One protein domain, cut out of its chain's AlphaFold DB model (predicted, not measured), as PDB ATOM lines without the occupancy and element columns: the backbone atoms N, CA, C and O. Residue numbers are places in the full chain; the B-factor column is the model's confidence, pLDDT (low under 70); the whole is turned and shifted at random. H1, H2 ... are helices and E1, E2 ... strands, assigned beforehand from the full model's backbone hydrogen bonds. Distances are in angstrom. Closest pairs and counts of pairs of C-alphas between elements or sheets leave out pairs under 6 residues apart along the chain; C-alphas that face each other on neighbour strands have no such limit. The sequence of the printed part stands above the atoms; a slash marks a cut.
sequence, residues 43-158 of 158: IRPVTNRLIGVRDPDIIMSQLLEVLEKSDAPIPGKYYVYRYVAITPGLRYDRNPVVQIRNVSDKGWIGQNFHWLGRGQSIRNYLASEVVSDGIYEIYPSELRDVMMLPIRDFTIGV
ATOM      1  N   ILE A  43     188.119 254.485 140.973       92.19
ATOM      2  CA  ILE A  43     187.736 255.204 139.753       92.19
ATOM      3  C   ILE A  43     186.433 254.674 139.152       92.19
ATOM      4  O   ILE A  43     185.678 255.437 138.550       92.19
ATOM      5  N   ARG A  44     186.121 253.385 139.338       89.00
ATOM      6  CA  ARG A  44     184.916 252.745 138.774       89.00
ATOM      7  C   ARG A  44     183.611 253.479 139.128       89.00
ATOM      8  O   ARG A  44     182.817 253.708 138.211       89.00
ATOM      9  N   PRO A  45     183.387 253.935 140.380       86.69
ATOM     10  CA  PRO A  45     182.215 254.740 140.718       86.69
ATOM     11  C   PRO A  45     182.114 256.042 139.920       86.69
ATOM     12  O   PRO A  45     181.006 256.451 139.581       86.69
ATOM     13  N   VAL A  46     183.248 256.682 139.609       84.81
ATOM     14  CA  VAL A  46     183.282 257.899 138.785       84.81
ATOM     15  C   VAL A  46     182.879 257.542 137.364       84.81
ATOM     16  O   VAL A  46     181.894 258.083 136.877       84.81
ATOM     17  N   THR A  47     183.539 256.562 136.740       81.50
ATOM     18  CA  THR A  47     183.242 256.119 135.366       81.50
ATOM     19  C   THR A  47     181.763 255.771 135.167       81.50
ATOM     20  O   THR A  47     181.167 256.176 134.170       81.50
ATOM     21  N   ASN A  48     181.139 255.091 136.134       79.69
ATOM     22  CA  ASN A  48     179.729 254.695 136.064       79.69
ATOM     23  C   ASN A  48     178.752 255.887 136.121       79.69
ATOM     24  O   ASN A  48     177.648 255.801 135.587       79.69
ATOM     25  N   ARG A  49     179.145 257.010 136.738       77.94
ATOM     26  CA  ARG A  49     178.329 258.236 136.834       77.94
ATOM     27  C   ARG A  49     178.415 259.116 135.584       77.94
ATOM     28  O   ARG A  49     177.614 260.034 135.441       77.94
ATOM     29  N   LEU A  50     179.338 258.837 134.662       73.62
ATOM     30  CA  LEU A  50     179.605 259.679 133.488       73.62
ATOM     31  C   LEU A  50     178.639 259.491 132.312       73.62
ATOM     32  O   LEU A  50     178.935 259.910 131.191       73.62
ATOM     33  N   ILE A  51     177.460 258.907 132.531       67.81
ATOM     34  CA  ILE A  51     176.445 258.813 131.479       67.81
ATOM     35  C   ILE A  51     175.937 260.228 131.159       67.81
ATOM     36  O   ILE A  51     175.135 260.802 131.885       67.81
ATOM     37  N   GLY A  52     176.430 260.803 130.059       70.75
ATOM     38  CA  GLY A  52     175.994 262.102 129.535       70.75
ATOM     39  C   GLY A  52     176.799 263.322 130.004       70.75
ATOM     40  O   GLY A  52     176.644 264.389 129.417       70.75
ATOM     41  N   VAL A  53     177.703 263.181 130.981       75.31
ATOM     42  CA  VAL A  53     178.605 264.265 131.413       75.31
ATOM     43  C   VAL A  53     179.900 264.202 130.606       75.31
ATOM     44  O   VAL A  53     180.574 263.176 130.578       75.31
ATOM     45  N   ARG A  54     180.247 265.301 129.927       80.12
ATOM     46  CA  ARG A  54     181.459 265.399 129.088       80.12
ATOM     47  C   ARG A  54     182.378 266.560 129.451       80.12
ATOM     48  O   ARG A  54     183.380 266.749 128.773       80.12
ATOM     49  N   ASP A  55     182.027 267.335 130.473       90.94
ATOM     50  CA  ASP A  55     182.829 268.471 130.915       90.94
ATOM     51  C   ASP A  55     184.068 267.971 131.686       90.94
ATOM     52  O   ASP A  55     183.902 267.375 132.757       90.94
ATOM     53  N   PRO A  56     185.297 268.199 131.179       93.06
ATOM     54  CA  PRO A  56     186.523 267.773 131.847       93.06
ATOM     55  C   PRO A  56     186.643 268.302 133.277       93.06
ATOM     56  O   PRO A  56     187.154 267.594 134.143       93.06
ATOM     57  N   ASP A  57     186.147 269.514 133.546       92.56
ATOM     58  CA  ASP A  57     186.250 270.139 134.858       92.56
ATOM     59  C   ASP A  57     185.336 269.451 135.874       92.56
ATOM     60  O   ASP A  57     185.780 269.162 136.985       92.56
ATOM     61  N   ILE A  58     184.103 269.098 135.506       92.44
ATOM     62  CA  ILE A  58     183.193 268.363 136.403       92.44
ATOM     63  C   ILE A  58     183.774 266.988 136.745       92.44
ATOM     64  O   ILE A  58     183.786 266.573 137.904       92.44
ATOM     65  N   ILE A  59     184.282 266.287 135.734       94.19
ATOM     66  CA  ILE A  59     184.775 264.914 135.876       94.19
ATOM     67  C   ILE A  59     186.055 264.885 136.698       94.19
ATOM     68  O   ILE A  59     186.222 264.020 137.555       94.19
ATOM     69  N   MET A  60     186.936 265.859 136.476       95.44
ATOM     70  CA  MET A  60     188.148 266.008 137.263       95.44
ATOM     71  C   MET A  60     187.823 266.245 138.742       95.44
ATOM     72  O   MET A  60     188.433 265.612 139.594       95.44
ATOM     73  N   SER A  61     186.830 267.078 139.073       94.56
ATOM     74  CA  SER A  61     186.421 267.273 140.474       94.56
ATOM     75  C   SER A  61     185.938 265.972 141.123       94.56
ATOM     76  O   SER A  61     186.408 265.626 142.201       94.56
ATOM     77  N   GLN A  62     185.091 265.199 140.436       93.75
ATOM     78  CA  GLN A  62     184.621 263.899 140.939       93.75
ATOM     79  C   GLN A  62     185.755 262.876 141.095       93.75
ATOM     80  O   GLN A  62     185.731 262.058 142.012       93.75
ATOM     81  N   LEU A  63     186.749 262.910 140.205       95.44
ATOM     82  CA  LEU A  63     187.932 262.061 140.301       95.44
ATOM     83  C   LEU A  63     188.767 262.397 141.542       95.44
ATOM     84  O   LEU A  63     189.211 261.493 142.243       95.44
ATOM     85  N   LEU A  64     188.978 263.682 141.828       95.62
ATOM     86  CA  LEU A  64     189.754 264.096 142.997       95.62
ATOM     87  C   LEU A  64     189.061 263.741 144.323       95.62
ATOM     88  O   LEU A  64     189.746 263.452 145.297       95.62
ATOM     89  N   GLU A  65     187.726 263.702 144.361       93.81
ATOM     90  CA  GLU A  65     186.954 263.322 145.557       93.81
ATOM     91  C   GLU A  65     187.156 261.861 145.988       93.81
ATOM     92  O   GLU A  65     187.029 261.545 147.170       93.81
ATOM     93  N   VAL A  66     187.447 260.959 145.044       93.88
ATOM     94  CA  VAL A  66     187.620 259.520 145.324       93.88
ATOM     95  C   VAL A  66     189.079 259.111 145.510       93.88
ATOM     96  O   VAL A  66     189.360 257.987 145.933       93.88
ATOM     97  N   LEU A  67     190.016 259.993 145.160       95.00
ATOM     98  CA  LEU A  67     191.441 259.728 145.251       95.00
ATOM     99  C   LEU A  67     192.026 260.227 146.567       95.00
ATOM    100  O   LEU A  67     191.592 261.214 147.156       95.00
ATOM    101  N   GLU A  68     193.092 259.559 146.994       90.50
ATOM    102  CA  GLU A  68     193.866 259.996 148.147       90.50
ATOM    103  C   GLU A  68     194.862 261.076 147.731       90.50
ATOM    104  O   GLU A  68     195.676 260.904 146.813       90.50
ATOM    105  N   LYS A  69     194.796 262.202 148.439       95.56
ATOM    106  CA  LYS A  69     195.777 263.272 148.337       95.56
ATOM    107  C   LYS A  69     197.128 262.782 148.853       95.56
ATOM    108  O   LYS A  69     197.215 262.161 149.907       95.56
ATOM    109  N   SER A  70     198.183 263.101 148.118       94.25
ATOM    110  CA  SER A  70     199.562 262.798 148.480       94.25
ATOM    111  C   SER A  70     200.281 264.065 148.922       94.25
ATOM    112  O   SER A  70     200.198 265.096 148.254       94.25
ATOM    113  N   ASP A  71     201.043 263.966 150.008       90.19
ATOM    114  CA  ASP A  71     201.803 265.095 150.558       90.19
ATOM    115  C   ASP A  71     202.955 265.529 149.644       90.19
ATOM    116  O   ASP A  71     203.298 266.707 149.567       90.19
ATOM    117  N   ALA A  72     203.567 264.573 148.940       92.69
ATOM    118  CA  ALA A  72     204.691 264.821 148.046       92.69
ATOM    119  C   ALA A  72     204.692 263.855 146.848       92.69
ATOM    120  O   ALA A  72     204.209 262.723 146.965       92.69
ATOM    121  N   PRO A  73     205.248 264.262 145.693       95.56
ATOM    122  CA  PRO A  73     205.423 263.372 144.554       95.56
ATOM    123  C   PRO A  73     206.538 262.361 144.833       95.56
ATOM    124  O   PRO A  73     207.620 262.713 145.302       95.56
ATOM    125  N   ILE A  74     206.300 261.098 144.484       96.75
ATOM    126  CA  ILE A  74     207.291 260.026 144.603       96.75
ATOM    127  C   ILE A  74     207.662 259.530 143.197       96.75
ATOM    128  O   ILE A  74     206.768 259.153 142.434       96.75
ATOM    129  N   PRO A  75     208.959 259.480 142.833       97.62
ATOM    130  CA  PRO A  75     209.393 258.910 141.560       97.62
ATOM    131  C   PRO A  75     208.861 257.489 141.323       97.62
ATOM    132  O   PRO A  75     208.891 256.637 142.209       97.62
ATOM    133  N   GLY A  76     208.386 257.229 140.105       96.50
ATOM    134  CA  GLY A  76     207.810 255.957 139.664       96.50
ATOM    135  C   GLY A  76     206.302 255.819 139.889       96.50
ATOM    136  O   GLY A  76     205.682 254.982 139.229       96.50
ATOM    137  N   LYS A  77     205.706 256.643 140.760       96.75
ATOM    138  CA  LYS A  77     204.260 256.664 141.015       96.75
ATOM    139  C   LYS A  77     203.505 257.552 140.020       96.75
ATOM    140  O   LYS A  77     204.107 258.374 139.322       96.75
ATOM    141  N   TYR A  78     202.188 257.359 139.961       97.81
ATOM    142  CA  TYR A  78     201.283 258.056 139.051       97.81
ATOM    143  C   TYR A  78     200.422 259.040 139.824       97.81
ATOM    144  O   TYR A  78     199.959 258.731 140.919       97.81
ATOM    145  N   TYR A  79     200.203 260.212 139.242       98.31
ATOM    146  CA  TYR A  79     199.427 261.267 139.868       98.31
ATOM    147  C   TYR A  79     198.535 261.978 138.868       98.31
ATOM    148  O   TYR A  79     198.842 262.046 137.675       98.31
ATOM    149  N   VAL A  80     197.465 262.558 139.398       98.31
ATOM    150  CA  VAL A  80     196.625 263.534 138.714       98.31
ATOM    151  C   VAL A  80     196.454 264.770 139.594       98.31
ATOM    152  O   VAL A  80     196.503 264.685 140.823       98.31
ATOM    153  N   TYR A  81     196.334 265.934 138.970       98.06
ATOM    154  CA  TYR A  81     196.148 267.222 139.641       98.06
ATOM    155  C   TYR A  81     195.642 268.258 138.642       98.06
ATOM    156  O   TYR A  81     195.679 268.015 137.437       98.06
ATOM    157  N   ARG A  82     195.175 269.410 139.129       97.94
ATOM    158  CA  ARG A  82     194.863 270.559 138.269       97.94
ATOM    159  C   ARG A  82     196.078 271.465 138.152       97.94
ATOM    160  O   ARG A  82     196.732 271.750 139.153       97.94
ATOM    161  N   TYR A  83     196.367 271.932 136.948       97.00
ATOM    162  CA  TYR A  83     197.581 272.680 136.644       97.00
ATOM    163  C   TYR A  83     197.277 273.897 135.773       97.00
ATOM    164  O   TYR A  83     196.472 273.808 134.848       97.00
ATOM    165  N   VAL A  84     197.938 275.020 136.055       96.50
ATOM    166  CA  VAL A  84     197.851 276.258 135.272       96.50
ATOM    167  C   VAL A  84     199.262 276.765 135.013       96.50
ATOM    168  O   VAL A  84     199.926 277.255 135.923       96.50
ATOM    169  N   ALA A  85     199.728 276.645 133.768       94.88
ATOM    170  CA  ALA A  85     201.050 277.137 133.399       94.88
ATOM    171  C   ALA A  85     201.080 278.672 133.386       94.88
ATOM    172  O   ALA A  85     200.243 279.296 132.735       94.88
ATOM    173  N   ILE A  86     202.090 279.267 134.021       91.81
ATOM    174  CA  ILE A  86     202.318 280.724 134.019       91.81
ATOM    175  C   ILE A  86     203.068 281.201 132.778       91.81
ATOM    176  O   ILE A  86     203.184 282.399 132.556       91.81
ATOM    177  N   THR A  87     203.655 280.282 132.007       91.06
ATOM    178  CA  THR A  87     204.433 280.632 130.812       91.06
ATOM    179  C   THR A  87     203.476 280.958 129.658       91.06
ATOM    180  O   THR A  87     202.811 280.036 129.169       91.06
ATOM    181  N   PRO A  88     203.421 282.211 129.171       92.00
ATOM    182  CA  PRO A  88     202.495 282.590 128.107       92.00
ATOM    183  C   PRO A  88     202.802 281.857 126.797       92.00
ATOM    184  O   PRO A  88     203.960 281.575 126.479       92.00
ATOM    185  N   GLY A  89     201.767 281.516 126.030       92.44
ATOM    186  CA  GLY A  89     201.896 280.817 124.746       92.44
ATOM    187  C   GLY A  89     202.290 279.336 124.850       92.44
ATOM    188  O   GLY A  89     202.278 278.624 123.842       92.44
ATOM    189  N   LEU A  90     202.601 278.829 126.049       93.19
ATOM    190  CA  LEU A  90     202.897 277.416 126.251       93.19
ATOM    191  C   LEU A  90     201.610 276.602 126.131       93.19
ATOM    192  O   LEU A  90     200.677 276.791 126.903       93.19
ATOM    193  N   ARG A  91     201.570 275.631 125.217       94.19
ATOM    194  CA  ARG A  91     200.498 274.631 125.219       94.19
ATOM    195  C   ARG A  91     200.720 273.641 126.361       94.19
ATOM    196  O   ARG A  91     201.774 272.997 126.426       94.19
ATOM    197  N   TYR A  92     199.732 273.495 127.234       95.44
ATOM    198  CA  TYR A  92     199.777 272.606 128.393       95.44
ATOM    199  C   TYR A  92     198.446 271.874 128.591       95.44
ATOM    200  O   TYR A  92     197.489 272.088 127.853       95.44
ATOM    201  N   ASP A  93     198.438 270.944 129.537       96.62
ATOM    202  CA  ASP A  93     197.277 270.154 129.941       96.62
ATOM    203  C   ASP A  93     196.796 270.655 131.304       96.62
ATOM    204  O   ASP A  93     197.617 270.733 132.219       96.62
ATOM    205  N   ARG A  94     195.517 271.024 131.429       97.19
ATOM    206  CA  ARG A  94     194.931 271.525 132.683       97.19
ATOM    207  C   ARG A  94     194.722 270.416 133.711       97.19
ATOM    208  O   ARG A  94     194.782 270.697 134.905       97.19
ATOM    209  N   ASN A  95     194.544 269.173 133.257       97.62
ATOM    210  CA  ASN A  95     194.298 268.001 134.105       97.62
ATOM    211  C   ASN A  95     195.341 266.899 133.825       97.62
ATOM    212  O   ASN A  95     195.003 265.822 133.322       97.62
ATOM    213  N   PRO A  96     196.634 267.164 134.081       97.62
ATOM    214  CA  PRO A  96     197.712 266.230 133.791       97.62
ATOM    215  C   PRO A  96     197.564 264.914 134.557       97.62
ATOM    216  O   PRO A  96     197.499 264.902 135.780       97.62
ATOM    217  N   VAL A  97     197.621 263.801 133.822       98.12
ATOM    218  CA  VAL A  97     197.845 262.453 134.363       98.12
ATOM    219  C   VAL A  97     199.299 262.099 134.089       98.12
ATOM    220  O   VAL A  97     199.703 262.012 132.926       98.12
ATOM    221  N   VAL A  98     200.115 261.947 135.133       98.06
ATOM    222  CA  VAL A  98     201.575 261.850 134.995       98.06
ATOM    223  C   VAL A  98     202.180 260.706 135.790       98.06
ATOM    224  O   VAL A  98     201.780 260.446 136.916       98.06
ATOM    225  N   GLN A  99     203.219 260.076 135.242       98.06
ATOM    226  CA  GLN A  99     204.165 259.287 136.029       98.06
ATOM    227  C   GLN A  99     205.347 260.176 136.401       98.06
ATOM    228  O   GLN A  99     205.988 260.759 135.521       98.06
ATOM    229  N   ILE A 100     205.669 260.265 137.688       98.12
ATOM    230  CA  ILE A 100     206.802 261.067 138.160       98.12
ATOM    231  C   ILE A 100     208.103 260.359 137.804       98.12
ATOM    232  O   ILE A 100     208.291 259.184 138.116       98.12
ATOM    233  N   ARG A 101     209.029 261.077 137.169       97.62
ATOM    234  CA  ARG A 101     210.362 260.562 136.825       97.62
ATOM    235  C   ARG A 101     211.442 261.106 137.742       97.62
ATOM    236  O   ARG A 101     212.332 260.362 138.135       97.62
ATOM    237  N   ASN A 102     211.369 262.393 138.059       97.50
ATOM    238  CA  ASN A 102     212.312 263.057 138.948       97.50
ATOM    239  C   ASN A 102     211.601 264.169 139.723       97.50
ATOM    240  O   ASN A 102     210.660 264.770 139.207       97.50
ATOM    241  N   VAL A 103     212.061 264.440 140.939       97.75
ATOM    242  CA  VAL A 103     211.530 265.467 141.838       97.75
ATOM    243  C   VAL A 103     212.658 266.435 142.174       97.75
ATOM    244  O   VAL A 103     213.807 266.036 142.332       97.75
ATOM    245  N   SER A 104     212.323 267.716 142.260       96.50
ATOM    246  CA  SER A 104     213.207 268.800 142.688       96.50
ATOM    247  C   SER A 104     212.449 269.733 143.631       96.50
ATOM    248  O   SER A 104     211.224 269.676 143.700       96.50
ATOM    249  N   ASP A 105     213.148 270.656 144.286       94.75
ATOM    250  CA  ASP A 105     212.534 271.574 145.256       94.75
ATOM    251  C   ASP A 105     211.432 272.466 144.658       94.75
ATOM    252  O   ASP A 105     210.553 272.941 145.369       94.75
ATOM    253  N   LYS A 106     211.465 272.704 143.340       94.94
ATOM    254  CA  LYS A 106     210.497 273.562 142.640       94.94
ATOM    255  C   LYS A 106     209.320 272.795 142.035       94.94
ATOM    256  O   LYS A 106     208.367 273.424 141.584       94.94
ATOM    257  N   GLY A 107     209.383 271.466 141.976       96.56
ATOM    258  CA  GLY A 107     208.394 270.650 141.279       96.56
ATOM    259  C   GLY A 107     208.976 269.342 140.750       96.56
ATOM    260  O   GLY A 107     209.854 268.743 141.370       96.56
ATOM    261  N   TRP A 108     208.505 268.865 139.601       98.00
ATOM    262  CA  TRP A 108     208.864 267.535 139.104       98.00
ATOM    263  C   TRP A 108     208.917 267.443 137.585       98.00
ATOM    264  O   TRP A 108     208.282 268.193 136.846       98.00
ATOM    265  N   ILE A 109     209.666 266.444 137.126       97.88
ATOM    266  CA  ILE A 109     209.658 265.979 135.746       97.88
ATOM    267  C   ILE A 109     208.720 264.780 135.682       97.88
ATOM    268  O   ILE A 109     208.947 263.774 136.361       97.88
ATOM    269  N   GLY A 110     207.677 264.877 134.863       97.19
ATOM    270  CA  GLY A 110     206.665 263.839 134.706       97.19
ATOM    271  C   GLY A 110     206.486 263.417 133.253       97.19
ATOM    272  O   GLY A 110     206.597 264.234 132.340       97.19
ATOM    273  N   GLN A 111     206.183 262.141 133.034       97.44
ATOM    274  CA  GLN A 111     205.649 261.670 131.763       97.44
ATOM    275  C   GLN A 111     204.130 261.817 131.778       97.44
ATOM    276  O   GLN A 111     203.465 261.102 132.518       97.44
ATOM    277  N   ASN A 112     203.587 262.730 130.979       97.50
ATOM    278  CA  ASN A 112     202.153 262.947 130.844       97.50
ATOM    279  C   ASN A 112     201.536 261.988 129.821       97.50
ATOM    280  O   ASN A 112     201.930 261.959 128.649       97.50
ATOM    281  N   PHE A 113     200.536 261.236 130.276       96.69
ATOM    282  CA  PHE A 113     199.862 260.201 129.503       96.69
ATOM    283  C   PHE A 113     198.970 260.754 128.386       96.69
ATOM    284  O   PHE A 113     198.840 260.119 127.339       96.69
ATOM    285  N   HIS A 114     198.434 261.969 128.523       95.50
ATOM    286  CA  HIS A 114     197.660 262.621 127.463       95.50
ATOM    287  C   HIS A 114     198.516 263.036 126.253       95.50
ATOM    288  O   HIS A 114     197.989 263.217 125.152       95.50
ATOM    289  N   TRP A 115     199.834 263.161 126.434       94.38
ATOM    290  CA  TRP A 115     200.794 263.548 125.392       94.38
ATOM    291  C   TRP A 115     201.524 262.361 124.744       94.38
ATOM    292  O   TRP A 115     202.413 262.566 123.907       94.38
ATOM    293  N   LEU A 116     201.187 261.117 125.105       89.06
ATOM    294  CA  LEU A 116     201.781 259.934 124.478       89.06
ATOM    295  C   LEU A 116     201.560 259.939 122.956       89.06
ATOM    296  O   LEU A 116     200.534 260.393 122.451       89.06
ATOM    297  N   GLY A 117     202.572 259.483 122.214       82.12
ATOM    298  CA  GLY A 117     202.574 259.483 120.745       82.12
ATOM    299  C   GLY A 117     202.873 260.836 120.082       82.12
ATOM    300  O   GLY A 117     202.979 260.887 118.864       82.12
ATOM    301  N   ARG A 118     203.056 261.927 120.847       76.00
ATOM    302  CA  ARG A 118     203.295 263.285 120.303       76.00
ATOM    303  C   ARG A 118     204.731 263.799 120.462       76.00
ATOM    304  O   ARG A 118     204.972 264.988 120.305       76.00
ATOM    305  N   GLY A 119     205.676 262.941 120.857       74.44
ATOM    306  CA  GLY A 119     207.085 263.310 121.085       74.44
ATOM    307  C   GLY A 119     207.344 264.258 122.271       74.44
ATOM    308  O   GLY A 119     208.494 264.500 122.610       74.44
ATOM    309  N   GLN A 120     206.297 264.758 122.937       82.31
ATOM    310  CA  GLN A 120     206.366 265.763 124.009       82.31
ATOM    311  C   GLN A 120     205.765 265.260 125.332       82.31
ATOM    312  O   GLN A 120     205.229 266.037 126.118       82.31
ATOM    313  N   SER A 121     205.814 263.946 125.575       91.62
ATOM    314  CA  SER A 121     205.211 263.356 126.779       91.62
ATOM    315  C   SER A 121     205.983 263.654 128.061       91.62
ATOM    316  O   SER A 121     205.380 263.674 129.125       91.62
ATOM    317  N   ILE A 122     207.287 263.939 127.990       95.69
ATOM    318  CA  ILE A 122     208.071 264.352 129.158       95.69
ATOM    319  C   ILE A 122     207.933 265.862 129.350       95.69
ATOM    320  O   ILE A 122     208.215 266.634 128.436       95.69
ATOM    321  N   ARG A 123     207.491 266.278 130.537       95.19
ATOM    322  CA  ARG A 123     207.179 267.669 130.878       95.19
ATOM    323  C   ARG A 123     207.750 268.024 132.247       95.19
ATOM    324  O   ARG A 123     207.844 267.165 133.122       95.19
ATOM    325  N   ASN A 124     208.084 269.299 132.418       95.62
ATOM    326  CA  ASN A 124     208.449 269.880 133.705       95.62
ATOM    327  C   ASN A 124     207.222 270.591 134.276       95.62
ATOM    328  O   ASN A 124     206.571 271.340 133.550       95.62
ATOM    329  N   TYR A 125     206.930 270.351 135.547       96.69
ATOM    330  CA  TYR A 125     205.833 270.970 136.282       96.69
ATOM    331  C   TYR A 125     206.399 271.691 137.497       96.69
ATOM    332  O   TYR A 125     207.221 271.111 138.213       96.69
ATOM    333  N   LEU A 126     205.955 272.922 137.743       96.56
ATOM    334  CA  LEU A 126     206.240 273.615 138.994       96.56
ATOM    335  C   LEU A 126     205.141 273.308 140.008       96.56
ATOM    336  O   LEU A 126     203.954 273.337 139.684       96.56
ATOM    337  N   ALA A 127     205.531 273.053 141.253       96.38
ATOM    338  CA  ALA A 127     204.577 272.818 142.334       96.38
ATOM    339  C   ALA A 127     203.681 274.048 142.573       96.38
ATOM    340  O   ALA A 127     202.503 273.902 142.871       96.38
ATOM    341  N   SER A 128     204.218 275.255 142.366       96.00
ATOM    342  CA  SER A 128     203.494 276.529 142.494       96.00
ATOM    343  C   SER A 128     202.406 276.756 141.440       96.00
ATOM    344  O   SER A 128     201.635 277.698 141.561       96.00
ATOM    345  N   GLU A 129     202.373 275.943 140.385       96.19
ATOM    346  CA  GLU A 129     201.400 276.019 139.287       96.19
ATOM    347  C   GLU A 129     200.279 274.975 139.431       96.19
ATOM    348  O   GLU A 129     199.376 274.897 138.594       96.19
ATOM    349  N   VAL A 130     200.329 274.151 140.483       97.06
ATOM    350  CA  VAL A 130     199.233 273.253 140.845       97.06
ATOM    351  C   VAL A 130     198.154 274.059 141.559       97.06
ATOM    352  O   VAL A 130     198.426 274.724 142.553       97.06
ATOM    353  N   VAL A 131     196.932 274.000 141.031       96.00
ATOM    354  CA  VAL A 131     195.786 274.786 141.529       96.00
ATOM    355  C   VAL A 131     194.749 273.943 142.269       96.00
ATOM    356  O   VAL A 131     193.845 274.490 142.893       96.00
ATOM    357  N   SER A 132     194.860 272.614 142.211       93.69
ATOM    358  CA  SER A 132     194.202 271.748 143.189       93.69
ATOM    359  C   SER A 132     194.870 271.914 144.556       93.69
ATOM    360  O   SER A 132     196.000 272.384 144.663       93.69
ATOM    361  N   ASP A 133     194.194 271.494 145.617       92.94
ATOM    362  CA  ASP A 133     194.730 271.541 146.982       92.94
ATOM    363  C   ASP A 133     195.961 270.627 147.188       92.94
ATOM    364  O   ASP A 133     196.612 270.695 148.232       92.94
ATOM    365  N   GLY A 134     196.288 269.774 146.214       94.44
ATOM    366  CA  GLY A 134     197.521 269.001 146.125       94.44
ATOM    367  C   GLY A 134     197.572 268.133 144.869       94.44
ATOM    368  O   GLY A 134     196.922 268.429 143.861       94.44
ATOM    369  N   ILE A 135     198.351 267.052 144.943       97.25
ATOM    370  CA  ILE A 135     198.418 266.000 143.924       97.25
ATOM    371  C   ILE A 135     197.797 264.713 144.460       97.25
ATOM    372  O   ILE A 135     197.874 264.436 145.654       97.25
ATOM    373  N   TYR A 136     197.214 263.911 143.578       98.12
ATOM    374  CA  TYR A 136     196.432 262.742 143.965       98.12
ATOM    375  C   TYR A 136     197.016 261.480 143.351       98.12
ATOM    376  O   TYR A 136     197.223 261.433 142.138       98.12
ATOM    377  N   GLU A 137     197.326 260.481 144.180       96.75
ATOM    378  CA  GLU A 137     197.979 259.248 143.727       96.75
ATOM    379  C   GLU A 137     196.983 258.316 143.031       96.75
ATOM    380  O   GLU A 137     195.964 257.913 143.598       96.75
ATOM    381  N   ILE A 138     197.343 257.892 141.822       95.94
ATOM    382  CA  ILE A 138     196.643 256.851 141.073       95.94
ATOM    383  C   ILE A 138     197.483 255.579 141.131       95.94
ATOM    384  O   ILE A 138     198.697 255.607 140.899       95.94
ATOM    385  N   TYR A 139     196.851 254.438 141.400       94.94
ATOM    386  CA  TYR A 139     197.570 253.172 141.349       94.94
ATOM    387  C   TYR A 139     197.761 252.692 139.904       94.94
ATOM    388  O   TYR A 139     196.934 252.975 139.039       94.94
ATOM    389  N   PRO A 140     198.826 251.917 139.608       93.62
ATOM    390  CA  PRO A 140     199.084 251.431 138.249       93.62
ATOM    391  C   PRO A 140     197.898 250.685 137.615       93.62
ATOM    392  O   PRO A 140     197.691 250.763 136.409       93.62
ATOM    393  N   SER A 141     197.119 249.979 138.433       92.88
ATOM    394  CA  SER A 141     195.882 249.291 138.058       92.88
ATOM    395  C   SER A 141     194.750 250.248 137.675       92.88
ATOM    396  O   SER A 141     193.994 249.980 136.755       92.88
ATOM    397  N   GLU A 142     194.643 251.403 138.317       94.50
ATOM    398  CA  GLU A 142     193.578 252.375 138.054       94.50
ATOM    399  C   GLU A 142     193.884 253.276 136.853       94.50
ATOM    400  O   GLU A 142     192.984 253.912 136.307       94.50
ATOM    401  N   LEU A 143     195.145 253.319 136.406       94.62
ATOM    402  CA  LEU A 143     195.588 254.186 135.312       94.62
ATOM    403  C   LEU A 143     194.735 254.014 134.053       94.62
ATOM    404  O   LEU A 143     194.382 254.999 133.410       94.62
ATOM    405  N   ARG A 144     194.384 252.773 133.698       92.75
ATOM    406  CA  ARG A 144     193.556 252.505 132.518       92.75
ATOM    407  C   ARG A 144     192.185 253.171 132.627       92.75
ATOM    408  O   ARG A 144     191.720 253.729 131.640       92.75
ATOM    409  N   ASP A 145     191.579 253.131 133.808       93.75
ATOM    410  CA  ASP A 145     190.255 253.700 134.045       93.75
ATOM    411  C   ASP A 145     190.301 255.220 134.068       93.75
ATOM    412  O   ASP A 145     189.463 255.854 133.434       93.75
ATOM    413  N   VAL A 146     191.333 255.805 134.685       95.31
ATOM    414  CA  VAL A 146     191.564 257.256 134.628       95.31
ATOM    415  C   VAL A 146     191.721 257.726 133.181       95.31
ATOM    416  O   VAL A 146     191.118 258.720 132.790       95.31
ATOM    417  N   MET A 147     192.468 256.989 132.355       94.12
ATOM    418  CA  MET A 147     192.678 257.331 130.943       94.12
ATOM    419  C   MET A 147     191.420 257.185 130.070       94.12
ATOM    420  O   MET A 147     191.403 257.699 128.950       94.12
ATOM    421  N   MET A 148     190.378 256.494 130.547       91.88
ATOM    422  CA  MET A 148     189.074 256.440 129.876       91.88
ATOM    423  C   MET A 148     188.197 257.656 130.194       91.88
ATOM    424  O   MET A 148     187.265 257.941 129.439       91.88
ATOM    425  N   LEU A 149     188.484 258.383 131.277       93.00
ATOM    426  CA  LEU A 149     187.738 259.583 131.639       93.00
ATOM    427  C   LEU A 149     188.054 260.712 130.641       93.00
ATOM    428  O   LEU A 149     189.222 260.939 130.311       93.00
ATOM    429  N   PRO A 150     187.058 261.485 130.173       92.94
ATOM    430  CA  PRO A 150     187.288 262.610 129.274       92.94
ATOM    431  C   PRO A 150     187.785 263.856 130.034       92.94
ATOM    432  O   PRO A 150     187.223 264.936 129.910       92.94
ATOM    433  N   ILE A 151     188.859 263.703 130.816       95.25
ATOM    434  CA  ILE A 151     189.493 264.772 131.610       95.25
ATOM    435  C   ILE A 151     190.616 265.500 130.863       95.25
ATOM    436  O   ILE A 151     191.032 266.573 131.286       95.25
ATOM    437  N   ARG A 152     191.113 264.935 129.755       95.12
ATOM    438  CA  ARG A 152     192.174 265.538 128.936       95.12
ATOM    439  C   ARG A 152     191.762 266.916 128.436       95.12
ATOM    440  O   ARG A 152     190.818 267.026 127.653       95.12
ATOM    441  N   ASP A 153     192.573 267.918 128.752       95.62
ATOM    442  CA  ASP A 153     192.189 269.304 128.539       95.62
ATOM    443  C   ASP A 153     193.390 270.173 128.161       95.62
ATOM    444  O   ASP A 153     194.134 270.667 129.007       95.62
ATOM    445  N   PHE A 154     193.611 270.330 126.854       94.88
ATOM    446  CA  PHE A 154     194.726 271.124 126.355       94.88
ATOM    447  C   PHE A 154     194.336 272.578 126.159       94.88
ATOM    448  O   PHE A 154     193.456 272.881 125.356       94.88
ATOM    449  N   THR A 155     195.104 273.466 126.773       94.69
ATOM    450  CA  THR A 155     194.961 274.910 126.613       94.69
ATOM    451  C   THR A 155     196.316 275.567 126.345       94.69
ATOM    452  O   THR A 155     197.354 274.898 126.296       94.69
ATOM    453  N   ILE A 156     196.301 276.876 126.115       92.81
ATOM    454  CA  ILE A 156     197.484 277.713 125.925       92.81
ATOM    455  C   ILE A 156     197.598 278.646 127.134       92.81
ATOM    456  O   ILE A 156     196.591 279.185 127.587       92.81
ATOM    457  N   GLY A 157     198.812 278.797 127.671       85.00
ATOM    458  CA  GLY A 157     199.121 279.760 128.729       85.00
ATOM    459  C   GLY A 157     198.761 281.168 128.283       85.00
ATOM    460  O   GLY A 157     199.158 281.578 127.188       85.00
ATOM    461  N   VAL A 158     197.976 281.854 129.109       75.44
ATOM    462  CA  VAL A 158     197.538 283.233 128.868       75.44
ATOM    463  C   VAL A 158     198.642 284.199 129.272       75.44
ATOM    464  O   VAL A 158     199.307 283.919 130.293       75.44
TER     465      VAL A 158
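What this domain is: This is residues 43 to 158 of the 158 residues of an uncharacterized protein of Flavobacteriales bacterium (UniProt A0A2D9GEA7). A strongly twisted, curved antiparallel sheet of five strands makes the main body, with helices H2 and H3 beside the part of it where E1 and E6 lie and the short helix H1 farther out. A separate two-strand ribbon, E2 with E7, lies at another margin of the body. The printed part has 116 residues, with three named helices and seven named strands in the order H1 H2 E1 E2 E3 E4 E5 E6 H3 E7; the large sheet runs E5 E4 E3 E1 E6. The class is mixed, helices and strands, with under half of the residues in named elements. The whole is compact, with a radius of gyration of the C-alphas of 13.4 A, and rounded, spanning 37 by 29 by 29 A.

Where its parts are: H1, residues 44 to 49, begins at C-alpha 44 (184.916, 252.745, 138.774). H2, residues 56 to 66, is 15.8 A long. E1 is residues 78 to 80 and E2 residues 91 to 93. E3, residues 97 to 104, is 18.6 A long and bends by 76 degrees at residue 101. E4, residues 107 to 112, measures 14.4 A, and E5, residues 122 to 126, 13.6 A. E6 is residues 135 to 138 and H3 residues 143 to 148. E7, residues 154 to 156, ends at C-alpha 156 (197.484, 277.713, 125.925).

How they stand to each other: E3, E4 and E5 form a meander, each strand the antiparallel neighbour of the one before; N 101 and O 109 are 2.8 A apart, and N 123 and O 110 2.9 A, within hydrogen-bond range. E3 is antiparallel to E1, with N 98 and O 79 at 2.8 A. E1 is antiparallel to the edge strand E6, with N 136 and O 80 at 2.9 A. H2 only grazes the sheet with residues 60 to 66, and H3 only grazes it with residues 143 to 147. H1 and H2, a helical hairpin, only just touch, with 3 pairs of C-alphas within 8 A; the closest are those of Val 46 and Leu 63, 6.4 A apart. They run opposite ways at a steep tilt of 42 degrees. H1 and H3 are close but not clearly touching; their closest C-alphas, of Arg 44 and Asp 145, are 7.2 A apart. H2 and H3 are only just apart, at 8.3 A. E2 and E7 are antiparallel, with N 92 and O 155 at 2.9 A. Every O i to N i+4 pair is within hydrogen-bond range in H1 and H3, and 6 of 7 in H2.

The domain as a whole: The C-alphas of Gly 52 and Asp 105, the two farthest apart, are 40.9 A apart. The printed part has no cut and ends at residue 158, the chain's last. The link from H2 to E1, 11 residues, is long; its residues 69 to 70 pair antiparallel with residues 135 to 136 of E6. The mean pLDDT of the printed part is 92.8, and residue 51 alone is under 70.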